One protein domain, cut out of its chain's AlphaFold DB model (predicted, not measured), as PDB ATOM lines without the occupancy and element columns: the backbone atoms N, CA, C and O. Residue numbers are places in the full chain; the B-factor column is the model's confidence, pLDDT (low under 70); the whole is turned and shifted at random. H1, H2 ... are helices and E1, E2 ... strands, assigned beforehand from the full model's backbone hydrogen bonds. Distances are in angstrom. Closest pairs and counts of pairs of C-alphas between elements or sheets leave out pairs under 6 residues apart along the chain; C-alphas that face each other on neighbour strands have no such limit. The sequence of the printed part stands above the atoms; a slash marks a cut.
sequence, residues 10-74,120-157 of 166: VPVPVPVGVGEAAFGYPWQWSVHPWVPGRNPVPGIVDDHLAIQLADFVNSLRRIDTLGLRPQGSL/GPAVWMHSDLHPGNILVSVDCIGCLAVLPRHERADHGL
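AT A GLANCE: This is residues 10 to 74 and 120 to 157 of the 166 residues of the protein "Phosphotransferase family enzyme" of Rhodococcus sp. LP_3_YM (UniProt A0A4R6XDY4). There is little regular structure: long loops join one helix, H1, near the small hairpin E3 and E4, to a second hairpin, E1 and E2, far off at one end. The 103 printed residues hold E1, E2, H1, E3, E4 in chain order; the class is mixed, with 28 residues in named elements. Each hairpin is a two-stranded antiparallel sheet. The whole is only just loose, close to compact, with radius of gyration of the C-alphas 15.6 A and spans of 43 by 38 by 21 A.

IN THESE COORDINATES: E3 is residues 134 to 136, E4 144 to 146, E1 17 to 19, from C-alpha 17 at (25.513, -14.162, -31.868), and E2 29 to 31. H1, residues 47 to 62, is 22.5 A long, ending at (44.107, -11.021, -11.396).

HOW THE PARTS SIT: In E3 and E4, N 135 and O 145 are 2.9 A apart. The closest C-alphas of H1 and E4, Gln 52 and Leu 144, are 7.0 A apart. H1 has every O i to N i+4 pair within hydrogen-bond range. E1 is apart from H1. In E1 and E2, N 19 and O 29 are 2.8 A apart.

THE WHOLE: Residues 75 to 119 are cut out, a 17.2 A gap between C-alphas 74 and 120. The E2 to H1 link is long. Residues 138 to 143 and 148 to 157 have pLDDT under 70.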
ATOM      1  N   VAL A  10      40.220  -2.462 -20.731       88.81
ATOM      2  CA  VAL A  10      40.129  -2.166 -22.159       88.81
ATOM      3  C   VAL A  10      38.943  -2.904 -22.772       88.81
ATOM      4  O   VAL A  10      38.621  -4.010 -22.324       88.81
ATOM      5  N   PRO A  11      38.301  -2.343 -23.814       86.75
ATOM      6  CA  PRO A  11      37.243  -3.035 -24.527       86.75
ATOM      7  C   PRO A  11      37.740  -4.355 -25.120       86.75
ATOM      8  O   PRO A  11      38.773  -4.410 -25.793       86.75
ATOM      9  N   VAL A  12      36.951  -5.407 -24.914       86.31
ATOM     10  CA  VAL A  12      37.094  -6.688 -25.605       86.31
ATOM     11  C   VAL A  12      35.748  -7.058 -26.247       86.31
ATOM     12  O   VAL A  12      34.708  -6.920 -25.594       86.31
ATOM     13  N   PRO A  13      35.714  -7.493 -27.520       83.69
ATOM     14  CA  PRO A  13      34.469  -7.847 -28.194       83.69
ATOM     15  C   PRO A  13      33.724  -8.991 -27.493       83.69
ATOM     16  O   PRO A  13      34.205 -10.124 -27.430       83.69
ATOM     17  N   VAL A  14      32.498  -8.726 -27.041       85.81
ATOM     18  CA  VAL A  14      31.582  -9.758 -26.536       85.81
ATOM     19  C   VAL A  14      30.746 -10.288 -27.709       85.81
ATOM     20  O   VAL A  14      30.163  -9.472 -28.422       85.81
ATOM     21  N   PRO A  15      30.678 -11.615 -27.948       88.62
ATOM     22  CA  PRO A  15      29.838 -12.171 -29.008       88.62
ATOM     23  C   PRO A  15      28.382 -11.692 -28.895       88.62
ATOM     24  O   PRO A  15      27.791 -11.768 -27.820       88.62
ATOM     25  N   VAL A  16      27.800 -11.237 -30.007       92.38
ATOM     26  CA  VAL A  16      26.376 -10.860 -30.125       92.38
ATOM     27  C   VAL A  16      25.525 -11.962 -30.756       92.38
ATOM     28  O   VAL A  16      24.301 -11.912 -30.697       92.38
ATOM     29  N   GLY A  17      26.167 -12.972 -31.343       90.62
ATOM     30  CA  GLY A  17      25.513 -14.162 -31.868       90.62
ATOM     31  C   GLY A  17      26.478 -15.338 -31.893       90.62
ATOM     32  O   GLY A  17      27.675 -15.155 -32.117       90.62
ATOM     33  N   VAL A  18      25.950 -16.535 -31.661       91.12
ATOM     34  CA  VAL A  18      26.663 -17.806 -31.814       91.12
ATOM     35  C   VAL A  18      25.804 -18.684 -32.709       91.12
ATOM     36  O   VAL A  18      24.604 -18.813 -32.478       91.12
ATOM     37  N   GLY A  19      26.406 -19.226 -33.760       90.38
ATOM     38  CA  GLY A  19      25.753 -20.106 -34.709       90.38
ATOM     39  C   GLY A  19      26.370 -21.495 -34.720       90.38
ATOM     40  O   GLY A  19      27.540 -21.694 -34.383       90.38
ATOM     41  N   GLU A  20      25.552 -22.458 -35.128       93.81
ATOM     42  CA  GLU A  20      25.939 -23.859 -35.242       93.81
ATOM     43  C   GLU A  20      26.575 -24.173 -36.600       93.81
ATOM     44  O   GLU A  20      26.456 -23.408 -37.566       93.81
ATOM     45  N   ALA A  21      27.229 -25.334 -36.668       93.88
ATOM     46  CA  ALA A  21      27.735 -25.902 -37.911       93.88
ATOM     47  C   ALA A  21      26.610 -25.993 -38.957       93.88
ATOM     48  O   ALA A  21      25.550 -26.572 -38.710       93.88
ATOM     49  N   ALA A  22      26.834 -25.410 -40.131       92.06
ATOM     50  CA  ALA A  22      25.837 -25.322 -41.190       92.06
ATOM     51  C   ALA A  22      26.508 -25.170 -42.560       92.06
ATOM     52  O   ALA A  22      27.664 -24.766 -42.659       92.06
ATOM     53  N   PHE A  23      25.774 -25.489 -43.632       92.50
ATOM     54  CA  PHE A  23      26.204 -25.276 -45.025       92.50
ATOM     55  C   PHE A  23      27.582 -25.876 -45.379       92.50
ATOM     56  O   PHE A  23      28.334 -25.308 -46.165       92.50
ATOM     57  N   GLY A  24      27.925 -27.031 -44.797       92.81
ATOM     58  CA  GLY A  24      29.208 -27.706 -45.031       92.81
ATOM     59  C   GLY A  24      30.378 -27.170 -44.199       92.81
ATOM     60  O   GLY A  24      31.463 -27.741 -44.260       92.81
ATOM     61  N   TYR A  25      30.165 -26.131 -43.386       90.62
ATOM     62  CA  TYR A  25      31.127 -25.677 -42.387       90.62
ATOM     63  C   TYR A  25      30.921 -26.460 -41.077       90.62
ATOM     64  O   TYR A  25      29.844 -26.369 -40.483       90.62
ATOM     65  N   PRO A  26      31.908 -27.252 -40.618       91.56
ATOM     66  CA  PRO A  26      31.698 -28.237 -39.555       91.56
ATOM     67  C   PRO A  26      31.854 -27.672 -38.135       91.56
ATOM     68  O   PRO A  26      31.739 -28.423 -37.168       91.56
ATOM     69  N   TRP A  27      32.147 -26.378 -37.990       89.06
ATOM     70  CA  TRP A  27      32.453 -25.757 -36.702       89.06
ATOM     71  C   TRP A  27      31.402 -24.711 -36.317       89.06
ATOM     72  O   TRP A  27      30.730 -24.136 -37.171       89.06
ATOM     73  N   GLN A  28      31.276 -24.443 -35.018       89.25
ATOM     74  CA  GLN A  28      30.521 -23.288 -34.534       89.25
ATOM     75  C   GLN A  28      31.186 -21.984 -34.992       89.25
ATOM     76  O   GLN A  28      32.397 -21.928 -35.228       89.25
ATOM     77  N   TRP A  29      30.391 -20.927 -35.099       88.06
ATOM     78  CA  TRP A  29      30.848 -19.592 -35.475       88.06
ATOM     79  C   TRP A  29      30.200 -18.538 -34.578       88.06
ATOM     80  O   TRP A  29      29.159 -18.774 -33.969       88.06
ATOM     81  N   SER A  30      30.817 -17.366 -34.478       88.69
ATOM     82  CA  SER A  30      30.315 -16.260 -33.666       88.69
ATOM     83  C   SER A  30      30.333 -14.948 -34.441       88.69
ATOM     84  O   SER A  30      31.168 -14.726 -35.316       88.69
ATOM     85  N   VAL A  31      29.403 -14.059 -34.098       90.69
ATOM     86  CA  VAL A  31      29.358 -12.676 -34.580       90.69
ATOM     87  C   VAL A  31      29.778 -11.775 -33.435       90.69
ATOM     88  O   VAL A  31      29.237 -11.872 -32.334       90.69
ATOM     89  N   HIS A  32      30.732 -10.891 -33.696       88.44
ATOM     90  CA  HIS A  32      31.233  -9.923 -32.728       88.44
ATOM     91  C   HIS A  32      30.902  -8.503 -33.196       88.44
ATOM     92  O   HIS A  32      30.855  -8.256 -34.404       88.44
ATOM     93  N   PRO A  33      30.677  -7.559 -32.265       88.62
ATOM     94  CA  PRO A  33      30.562  -6.158 -32.620       88.62
ATOM     95  C   PRO A  33      31.887  -5.681 -33.211       88.62
ATOM     96  O   PRO A  33      32.967  -6.078 -32.765       88.62
ATOM     97  N   TRP A  34      31.795  -4.811 -34.210       87.94
ATOM     98  CA  TRP A  34      32.970  -4.163 -34.767       87.94
ATOM     99  C   TRP A  34      33.586  -3.219 -33.732       87.94
ATOM    100  O   TRP A  34      32.882  -2.391 -33.152       87.94
ATOM    101  N   VAL A  35      34.899  -3.323 -33.520       86.50
ATOM    102  CA  VAL A  35      35.649  -2.405 -32.657       86.50
ATOM    103  C   VAL A  35      36.435  -1.440 -33.548       86.50
ATOM    104  O   VAL A  35      37.275  -1.893 -34.325       86.50
ATOM    105  N   PRO A  36      36.167  -0.123 -33.488       85.81
ATOM    106  CA  PRO A  36      36.903   0.849 -34.284       85.81
ATOM    107  C   PRO A  36      38.352   0.963 -33.797       85.81
ATOM    108  O   PRO A  36      38.624   0.959 -32.597       85.81
ATOM    109  N   GLY A  37      39.286   1.098 -34.734       89.12
ATOM    110  CA  GLY A  37      40.703   1.272 -34.439       89.12
ATOM    111  C   GLY A  37      41.586   0.777 -35.576       89.12
ATOM    112  O   GLY A  37      41.103   0.354 -36.627       89.12
ATOM    113  N   ARG A  38      42.896   0.833 -35.354       89.94
ATOM    114  CA  ARG A  38      43.920   0.297 -36.260       89.94
ATOM    115  C   ARG A  38      44.926  -0.533 -35.480       89.94
ATOM    116  O   ARG A  38      45.134  -0.286 -34.296       89.94
ATOM    117  N   ASN A  39      45.594  -1.471 -36.137       91.00
ATOM    118  CA  ASN A  39      46.698  -2.180 -35.502       91.00
ATOM    119  C   ASN A  39      47.879  -1.227 -35.249       91.00
ATOM    120  O   ASN A  39      48.170  -0.378 -36.101       91.00
ATOM    121  N   PRO A  40      48.570  -1.338 -34.100       88.19
ATOM    122  CA  PRO A  40      49.785  -0.579 -33.857       88.19
ATOM    123  C   PRO A  40      50.879  -1.016 -34.833       88.19
ATOM    124  O   PRO A  40      50.981  -2.190 -35.195       88.19
ATOM    125  N   VAL A  41      51.724  -0.068 -35.236       85.38
ATOM    126  CA  VAL A  41      52.878  -0.350 -36.095       85.38
ATOM    127  C   VAL A  41      54.081  -0.662 -35.201       85.38
ATOM    128  O   VAL A  41      54.457   0.185 -34.386       85.38
ATOM    129  N   PRO A  42      54.705  -1.851 -35.320       80.75
ATOM    130  CA  PRO A  42      55.911  -2.174 -34.564       80.75
ATOM    131  C   PRO A  42      56.996  -1.105 -34.741       80.75
ATOM    132  O   PRO A  42      57.268  -0.669 -35.856       80.75
ATOM    133  N   GLY A  43      57.607  -0.675 -33.636       80.19
ATOM    134  CA  GLY A  43      58.627   0.381 -33.627       80.19
ATOM    135  C   GLY A  43      58.085   1.816 -33.585       80.19
ATOM    136  O   GLY A  43      58.870   2.740 -33.405       80.19
ATOM    137  N   ILE A  44      56.767   2.012 -33.693       78.81
ATOM    138  CA  ILE A  44      56.090   3.315 -33.567       78.81
ATOM    139  C   ILE A  44      55.082   3.232 -32.411       78.81
ATOM    140  O   ILE A  44      53.882   3.443 -32.577       78.81
ATOM    141  N   VAL A  45      55.568   2.817 -31.244       74.25
ATOM    142  CA  VAL A  45      54.762   2.616 -30.035       74.25
ATOM    143  C   VAL A  45      55.252   3.581 -28.961       74.25
ATOM    144  O   VAL A  45      56.459   3.702 -28.770       74.25
ATOM    145  N   ASP A  46      54.325   4.265 -28.290       81.06
ATOM    146  CA  ASP A  46      54.628   5.134 -27.153       81.06
ATOM    147  C   ASP A  46      54.571   4.377 -25.813       81.06
ATOM    148  O   ASP A  46      54.028   3.272 -25.706       81.06
ATOM    149  N   ASP A  47      55.136   4.991 -24.768       85.75
ATOM    150  CA  ASP A  47      55.142   4.431 -23.410       85.75
ATOM    151  C   ASP A  47      53.722   4.223 -22.865       85.75
ATOM    152  O   ASP A  47      53.486   3.332 -22.047       85.75
ATOM    153  N   HIS A  48      52.751   5.008 -23.336       85.19
ATOM    154  CA  HIS A  48      51.367   4.902 -22.897       85.19
ATOM    155  C   HIS A  48      50.741   3.575 -23.334       85.19
ATOM    156  O   HIS A  48      50.145   2.876 -22.514       85.19
ATOM    157  N   LEU A  49      50.912   3.170 -24.596       86.31
ATOM    158  CA  LEU A  49      50.430   1.870 -25.071       86.31
ATOM    159  C   LEU A  49      51.106   0.712 -24.323       86.31
ATOM    160  O   LEU A  49      50.446  -0.279 -24.010       86.31
ATOM    161  N   ALA A  50      52.398   0.838 -24.004       88.12
ATOM    162  CA  ALA A  50      53.112  -0.169 -23.220       88.12
ATOM    163  C   ALA A  50      52.527  -0.318 -21.803       88.12
ATOM    164  O   ALA A  50      52.277  -1.442 -21.360       88.12
ATOM    165  N   ILE A  51      52.247   0.800 -21.123       91.06
ATOM    166  CA  ILE A  51      51.603   0.817 -19.799       91.06
ATOM    167  C   ILE A  51      50.220   0.167 -19.866       91.06
ATOM    168  O   ILE A  51      49.917  -0.719 -19.073       91.06
ATOM    169  N   GLN A  52      49.403   0.521 -20.856       90.69
ATOM    170  CA  GLN A  52      48.063  -0.051 -20.993       90.69
ATOM    171  C   GLN A  52      48.065  -1.542 -21.305       90.69
ATOM    172  O   GLN A  52      47.210  -2.281 -20.815       90.69
ATOM    173  N   LEU A  53      49.027  -2.002 -22.107       90.69
ATOM    174  CA  LEU A  53      49.194  -3.425 -22.371       90.69
ATOM    175  C   LEU A  53      49.586  -4.172 -21.091       90.69
ATOM    176  O   LEU A  53      49.056  -5.252 -20.825       90.69
ATOM    177  N   ALA A  54      50.469  -3.587 -20.275       92.50
ATOM    178  CA  ALA A  54      50.822  -4.134 -18.971       92.50
ATOM    179  C   ALA A  54      49.609  -4.168 -18.028       92.50
ATOM    180  O   ALA A  54      49.368  -5.192 -17.386       92.50
ATOM    181  N   ASP A  55      48.807  -3.103 -17.986       93.69
ATOM    182  CA  ASP A  55      47.586  -3.036 -17.182       93.69
ATOM    183  C   ASP A  55      46.558  -4.078 -17.622       93.69
ATOM    184  O   ASP A  55      45.983  -4.764 -16.774       93.69
ATOM    185  N   PHE A  56      46.369  -4.273 -18.929       92.62
ATOM    186  CA  PHE A  56      45.518  -5.332 -19.467       92.62
ATOM    187  C   PHE A  56      45.990  -6.720 -19.021       92.62
ATOM    188  O   PHE A  56      45.202  -7.481 -18.459       92.62
ATOM    189  N   VAL A  57      47.273  -7.045 -19.217       93.31
ATOM    190  CA  VAL A  57      47.838  -8.354 -18.840       93.31
ATOM    191  C   VAL A  57      47.728  -8.588 -17.332       93.31
ATOM    192  O   VAL A  57      47.343  -9.678 -16.904       93.31
ATOM    193  N   ASN A  58      48.032  -7.576 -16.521       94.62
ATOM    194  CA  ASN A  58      47.936  -7.666 -15.068       94.62
ATOM    195  C   ASN A  58      46.487  -7.825 -14.603       94.62
ATOM    196  O   ASN A  58      46.223  -8.633 -13.716       94.62
ATOM    197  N   SER A  59      45.551  -7.090 -15.203       93.56
ATOM    198  CA  SER A  59      44.126  -7.195 -14.879       93.56
ATOM    199  C   SER A  59      43.594  -8.574 -15.237       93.56
ATOM    200  O   SER A  59      42.994  -9.219 -14.387       93.56
ATOM    201  N   LEU A  60      43.917  -9.077 -16.433       92.12
ATOM    202  CA  LEU A  60      43.537 -10.418 -16.868       92.12
ATOM    203  C   LEU A  60      44.034 -11.492 -15.889       92.12
ATOM    204  O   LEU A  60      43.252 -12.327 -15.447       92.12
ATOM    205  N   ARG A  61      45.309 -11.429 -15.485       91.75
ATOM    206  CA  ARG A  61      45.905 -12.392 -14.541       91.75
ATOM    207  C   ARG A  61      45.324 -12.329 -13.125       91.75
ATOM    208  O   ARG A  61      45.455 -13.303 -12.395       91.75
ATOM    209  N   ARG A  62      44.732 -11.200 -12.720       93.12
ATOM    210  CA  ARG A  62      44.107 -11.021 -11.396       93.12
ATOM    211  C   ARG A  62      42.672 -11.530 -11.328       93.12
ATOM    212  O   ARG A  62      42.148 -11.649 -10.224       93.12
ATOM    213  N   ILE A  63      42.027 -11.775 -12.468       91.38
ATOM    214  CA  ILE A  63      40.668 -12.316 -12.477       91.38
ATOM    215  C   ILE A  63      40.711 -13.707 -11.844       91.38
ATOM    216  O   ILE A  63      41.515 -14.548 -12.245       91.38
ATOM    217  N   ASP A  64      39.843 -13.933 -10.858       88.19
ATOM    218  CA  ASP A  64      39.717 -15.230 -10.205       88.19
ATOM    219  C   ASP A  64      39.393 -16.303 -11.256       88.19
ATOM    220  O   ASP A  64      38.521 -16.137 -12.114       88.19
ATOM    221  N   THR A  65      40.130 -17.406 -11.216       85.88
ATOM    222  CA  THR A  65      39.870 -18.563 -12.073       85.88
ATOM    223  C   THR A  65      38.676 -19.370 -11.581       85.88
ATOM    224  O   THR A  65      38.256 -20.297 -12.265       85.88
ATOM    225  N   LEU A  66      38.107 -19.027 -10.417       83.06
ATOM    226  CA  LEU A  66      36.985 -19.705  -9.765       83.06
ATOM    227  C   LEU A  66      37.267 -21.197  -9.533       83.06
ATOM    228  O   LEU A  66      36.359 -22.028  -9.541       83.06
ATOM    229  N   GLY A  67      38.545 -21.550  -9.372       80.44
ATOM    230  CA  GLY A  67      38.999 -22.934  -9.251       80.44
ATOM    231  C   GLY A  67      38.897 -23.755 -10.543       80.44
ATOM    232  O   GLY A  67      39.056 -24.976 -10.489       80.44
ATOM    233  N   LEU A  68      38.632 -23.125 -11.696       84.19
ATOM    234  CA  LEU A  68      38.656 -23.800 -12.992       84.19
ATOM    235  C   LEU A  68      40.057 -24.344 -13.279       84.19
ATOM    236  O   LEU A  68      41.065 -23.679 -13.037       84.19
ATOM    237  N   ARG A  69      40.108 -25.558 -13.834       82.56
ATOM    238  CA  ARG A  69      41.359 -26.178 -14.279       82.56
ATOM    239  C   ARG A  69      41.629 -25.882 -15.759       82.56
ATOM    240  O   ARG A  69      40.672 -25.816 -16.534       82.56
ATOM    241  N   PRO A  70      42.898 -25.760 -16.183       81.12
ATOM    242  CA  PRO A  70      43.285 -25.556 -17.578       81.12
ATOM    243  C   PRO A  70      43.067 -26.825 -18.413       81.12
ATOM    244  O   PRO A  70      43.991 -27.584 -18.688       81.12
ATOM    245  N   GLN A  71      41.823 -27.094 -18.807       79.56
ATOM    246  CA  GLN A  71      41.464 -28.281 -19.589       79.56
ATOM    247  C   GLN A  71      40.556 -27.929 -20.767       79.56
ATOM    248  O   GLN A  71      39.781 -26.974 -20.719       79.56
ATOM    249  N   GLY A  72      40.624 -28.728 -21.834       82.31
ATOM    250  CA  GLY A  72      39.774 -28.546 -23.010       82.31
ATOM    251  C   GLY A  72      39.984 -27.179 -23.666       82.31
ATOM    252  O   GLY A  72      41.111 -26.825 -23.999       82.31
ATOM    253  N   SER A  73      38.905 -26.411 -23.860       75.94
ATOM    254  CA  SER A  73      38.975 -25.049 -24.419       75.94
ATOM    255  C   SER A  73      39.675 -24.045 -23.502       75.94
ATOM    256  O   SER A  73      40.174 -23.034 -23.984       75.94
ATOM    257  N   LEU A  74      39.758 -24.334 -22.199       79.38
ATOM    258  CA  LEU A  74      40.440 -23.496 -21.213       79.38
ATOM    259  C   LEU A  74      41.944 -23.770 -21.151       79.38
ATOM    260  O   LEU A  74      42.637 -23.118 -20.379       79.38
ATOM    261  N   GLY A 120      53.522 -20.164 -10.107       84.25
ATOM    262  CA  GLY A 120      52.346 -19.633  -9.413       84.25
ATOM    263  C   GLY A 120      51.047 -20.380  -9.751       84.25
ATOM    264  O   GLY A 120      51.052 -21.295 -10.574       84.25
ATOM    265  N   PRO A 121      49.915 -19.993  -9.135       86.81
ATOM    266  CA  PRO A 121      48.614 -20.594  -9.427       86.81
ATOM    267  C   PRO A 121      48.180 -20.321 -10.872       86.81
ATOM    268  O   PRO A 121      48.590 -19.329 -11.466       86.81
ATOM    269  N   ALA A 122      47.297 -21.158 -11.421       87.06
ATOM    270  CA  ALA A 122      46.733 -20.931 -12.748       87.06
ATOM    271  C   ALA A 122      46.121 -19.522 -12.865       87.06
ATOM    272  O   ALA A 122      45.368 -19.086 -11.994       87.06
ATOM    273  N   VAL A 123      46.433 -18.828 -13.960       90.88
ATOM    274  CA  VAL A 123      45.943 -17.477 -14.271       90.88
ATOM    275  C   VAL A 123      45.401 -17.416 -15.690       90.88
ATOM    276  O   VAL A 123      45.852 -18.161 -16.564       90.88
ATOM    277  N   TRP A 124      44.477 -16.489 -15.946       90.00
ATOM    278  CA  TRP A 124      44.004 -16.216 -17.300       90.00
ATOM    279  C   TRP A 124      45.111 -15.638 -18.184       90.00
ATOM    280  O   TRP A 124      45.866 -14.742 -17.791       90.00
ATOM    281  N   MET A 125      45.179 -16.136 -19.417       88.12
ATOM    282  CA  MET A 125      46.117 -15.710 -20.444       88.12
ATOM    283  C   MET A 125      45.377 -15.448 -21.758       88.12
ATOM    284  O   MET A 125      44.547 -16.241 -22.197       88.12
ATOM    285  N   HIS A 126      45.746 -14.364 -22.443       88.75
ATOM    286  CA  HIS A 126      45.227 -14.071 -23.780       88.75
ATOM    287  C   HIS A 126      45.632 -15.139 -24.816       88.75
ATOM    288  O   HIS A 126      44.898 -15.425 -25.754       88.75
ATOM    289  N   SER A 127      46.803 -15.757 -24.637       86.50
ATOM    290  CA  SER A 127      47.416 -16.792 -25.486       86.50
ATOM    291  C   SER A 127      47.817 -16.374 -26.903       86.50
ATOM    292  O   SER A 127      48.552 -17.114 -27.545       86.50
ATOM    293  N   ASP A 128      47.415 -15.197 -27.382       88.38
ATOM    294  CA  ASP A 128      47.779 -14.738 -28.729       88.38
ATOM    295  C   ASP A 128      47.935 -13.214 -28.816       88.38
ATOM    296  O   ASP A 128      47.317 -12.526 -29.621       88.38
ATOM    297  N   LEU A 129      48.687 -12.636 -27.878       88.88
ATOM    298  CA  LEU A 129      48.849 -11.185 -27.779       88.88
ATOM    299  C   LEU A 129      49.942 -10.704 -28.746       88.88
ATOM    300  O   LEU A 129      51.125 -10.711 -28.412       88.88
ATOM    301  N   HIS A 130      49.541 -10.306 -29.950       87.88
ATOM    302  CA  HIS A 130      50.416  -9.734 -30.977       87.88
ATOM    303  C   HIS A 130      49.740  -8.512 -31.629       87.88
ATOM    304  O   HIS A 130      48.530  -8.342 -31.467       87.88
ATOM    305  N   PRO A 131      50.467  -7.666 -32.390       88.81
ATOM    306  CA  PRO A 131      49.915  -6.429 -32.956       88.81
ATOM    307  C   PRO A 131      48.624  -6.601 -33.767       88.81
ATOM    308  O   PRO A 131      47.799  -5.696 -33.787       88.81
ATOM    309  N   GLY A 132      48.417  -7.762 -34.398       89.19
ATOM    310  CA  GLY A 132      47.205  -8.069 -35.168       89.19
ATOM    311  C   GLY A 132      45.942  -8.230 -34.314       89.19
ATOM    312  O   GLY A 132      44.853  -7.935 -34.794       89.19
ATOM    313  N   ASN A 133      46.090  -8.597 -33.038       91.06
ATOM    314  CA  ASN A 133      44.991  -8.718 -32.071       91.06
ATOM    315  C   ASN A 133      44.865  -7.487 -31.161       91.06
ATOM    316  O   ASN A 133      44.137  -7.511 -30.171       91.06
ATOM    317  N   ILE A 134      45.588  -6.414 -31.479       90.56
ATOM    318  CA  ILE A 134      45.575  -5.155 -30.744       90.56
ATOM    319  C   ILE A 134      45.021  -4.068 -31.658       90.56
ATOM    320  O   ILE A 134      45.482  -3.912 -32.787       90.56
ATOM    321  N   LEU A 135      44.077  -3.284 -31.151       90.62
ATOM    322  CA  LEU A 135      43.591  -2.078 -31.805       90.62
ATOM    323  C   LEU A 135      43.943  -0.862 -30.955       90.62
ATOM    324  O   LEU A 135      43.729  -0.862 -29.746       90.62
ATOM    325  N   VAL A 136      44.466   0.174 -31.603       89.06
ATOM    326  CA  VAL A 136      44.622   1.512 -31.036       89.06
ATOM    327  C   VAL A 136      43.625   2.455 -31.702       89.06
ATOM    328  O   VAL A 136      43.435   2.400 -32.923       89.06
ATOM    329  N   SER A 137      42.965   3.307 -30.918       81.06
ATOM    330  CA  SER A 137      42.051   4.309 -31.475       81.06
ATOM    331  C   SER A 137      42.787   5.303 -32.371       81.06
ATOM    332  O   SER A 137      43.961   5.621 -32.178       81.06
ATOM    333  N   VAL A 138      42.056   5.799 -33.364       67.56
ATOM    334  CA  VAL A 138      42.471   6.918 -34.212       67.56
ATOM    335  C   VAL A 138      42.139   8.274 -33.577       67.56
ATOM    336  O   VAL A 138      42.801   9.256 -33.896       67.56
ATOM    337  N   ASP A 139      41.189   8.302 -32.634       63.66
ATOM    338  CA  ASP A 139      40.603   9.528 -32.068       63.66
ATOM    339  C   ASP A 139      41.108   9.851 -30.650       63.66
ATOM    340  O   ASP A 139      40.863  10.936 -30.123       63.66
ATOM    341  N   CYS A 140      41.824   8.921 -30.016       53.56
ATOM    342  CA  CYS A 140      42.483   9.121 -28.728       53.56
ATOM    343  C   CYS A 140      43.821   8.385 -28.682       53.56
ATOM    344  O   CYS A 140      43.925   7.220 -29.073       53.56
ATOM    345  N   ILE A 141      44.846   9.072 -28.173       51.12
ATOM    346  CA  ILE A 141      46.131   8.457 -27.837       51.12
ATOM    347  C   ILE A 141      45.868   7.448 -26.720       51.12
ATOM    348  O   ILE A 141      45.271   7.796 -25.702       51.12
ATOM    349  N   GLY A 142      46.277   6.196 -26.929       50.25
ATOM    350  CA  GLY A 142      46.176   5.181 -25.890       50.25
ATOM    351  C   GLY A 142      44.760   4.690 -25.616       50.25
ATOM    352  O   GLY A 142      44.366   4.527 -24.475       50.25
ATOM    353  N   CYS A 143      43.942   4.468 -26.631       61.34
ATOM    354  CA  CYS A 143      42.729   3.676 -26.453       61.34
ATOM    355  C   CYS A 143      42.999   2.293 -27.041       61.34
ATOM    356  O   CYS A 143      42.924   2.112 -28.254       61.34
ATOM    357  N   LEU A 144      43.393   1.364 -26.172       74.94
ATOM    358  CA  LEU A 144      43.685  -0.027 -26.497       74.94
ATOM    359  C   LEU A 144      42.384  -0.838 -26.499       74.94
ATOM    360  O   LEU A 144      41.594  -0.718 -25.571       74.94
ATOM    361  N   ALA A 145      42.189  -1.690 -27.498       76.44
ATOM    362  CA  ALA A 145      41.257  -2.810 -27.446       76.44
ATOM    363  C   ALA A 145      41.980  -4.099 -27.846       76.44
ATOM    364  O   ALA A 145      42.916  -4.074 -28.650       76.44
ATOM    365  N   VAL A 146      41.551  -5.222 -27.272       75.44
ATOM    366  CA  VAL A 146      42.162  -6.533 -27.521       75.44
ATOM    367  C   VAL A 146      41.120  -7.469 -28.114       75.44
ATOM    368  O   VAL A 146      40.026  -7.636 -27.569       75.44
ATOM    369  N   LEU A 147      41.449  -8.052 -29.264       75.44
ATOM    370  CA  LEU A 147      40.579  -8.978 -29.977       75.44
ATOM    371  C   LEU A 147      40.779 -10.398 -29.440       75.44
ATOM    372  O   LEU A 147      41.923 -10.815 -29.270       75.44
ATOM    373  N   PRO A 148      39.698 -11.157 -29.189       67.88
ATOM    374  CA  PRO A 148      39.815 -12.529 -28.729       67.88
ATOM    375  C   PRO A 148      40.467 -13.398 -29.807       67.88
ATOM    376  O   PRO A 148      40.309 -13.164 -31.005       67.88
ATOM    377  N   ARG A 149      41.139 -14.466 -29.378       64.44
ATOM    378  CA  ARG A 149      41.615 -15.507 -30.290       64.44
ATOM    379  C   ARG A 149      40.428 -16.155 -31.021       64.44
ATOM    380  O   ARG A 149      39.431 -16.509 -30.397       64.44
ATOM    381  N   HIS A 150      40.564 -16.350 -32.333       51.16
ATOM    382  CA  HIS A 150      39.524 -16.901 -33.216       51.16
ATOM    383  C   HIS A 150      39.393 -18.439 -33.203       51.16
ATOM    384  O   HIS A 150      38.553 -18.990 -33.914       51.16
ATOM    385  N   GLU A 151      40.177 -19.154 -32.397       41.66
ATOM    386  CA  GLU A 151      40.158 -20.620 -32.352       41.66
ATOM    387  C   GLU A 151      39.578 -21.121 -31.037       41.66
ATOM    388  O   GLU A 151      40.281 -21.183 -30.032       41.66
ATOM    389  N   ARG A 152      38.296 -21.506 -31.106       43.16
ATOM    390  CA  ARG A 152      37.408 -21.831 -29.983       43.16
ATOM    391  C   ARG A 152      37.298 -20.672 -28.992       43.16
ATOM    392  O   ARG A 152      38.267 -20.027 -28.610       43.16
ATOM    393  N   ALA A 153      36.074 -20.401 -28.556       39.56
ATOM    394  CA  ALA A 153      35.893 -19.643 -27.334       39.56
ATOM    395  C   ALA A 153      36.763 -20.305 -26.254       39.56
ATOM    396  O   ALA A 153      36.570 -21.479 -25.965       39.56
ATOM    397  N   ASP A 154      37.810 -19.624 -25.798       43.75
ATOM    398  CA  ASP A 154      38.038 -19.279 -24.400       43.75
ATOM    399  C   ASP A 154      39.472 -18.794 -24.168       43.75
ATOM    400  O   ASP A 154      40.412 -19.077 -24.905       43.75
ATOM    401  N   HIS A 155      39.613 -17.955 -23.148       44.81
ATOM    402  CA  HIS A 155      40.915 -17.535 -22.649       44.81
ATOM    403  C   HIS A 155      41.531 -18.746 -21.956       44.81
ATOM    404  O   HIS A 155      40.860 -19.410 -21.171       44.81
ATOM    405  N   GLY A 156      42.783 -19.055 -22.271       48.38
ATOM    406  CA  GLY A 156      43.448 -20.208 -21.683       48.38
ATOM    407  C   GLY A 156      43.933 -19.896 -20.271       48.38
ATOM    408  O   GLY A 156      44.444 -18.806 -20.012       48.38
ATOM    409  N   LEU A 157      43.813 -20.861 -19.375       44.16
ATOM    410  CA  LEU A 157      44.594 -20.966 -18.155       44.16
ATOM    411  C   LEU A 157      45.893 -21.744 -18.457       44.16
ATOM    412  O   LEU A 157      45.982 -22.469 -19.454       44.16
TER     413      LEU A 157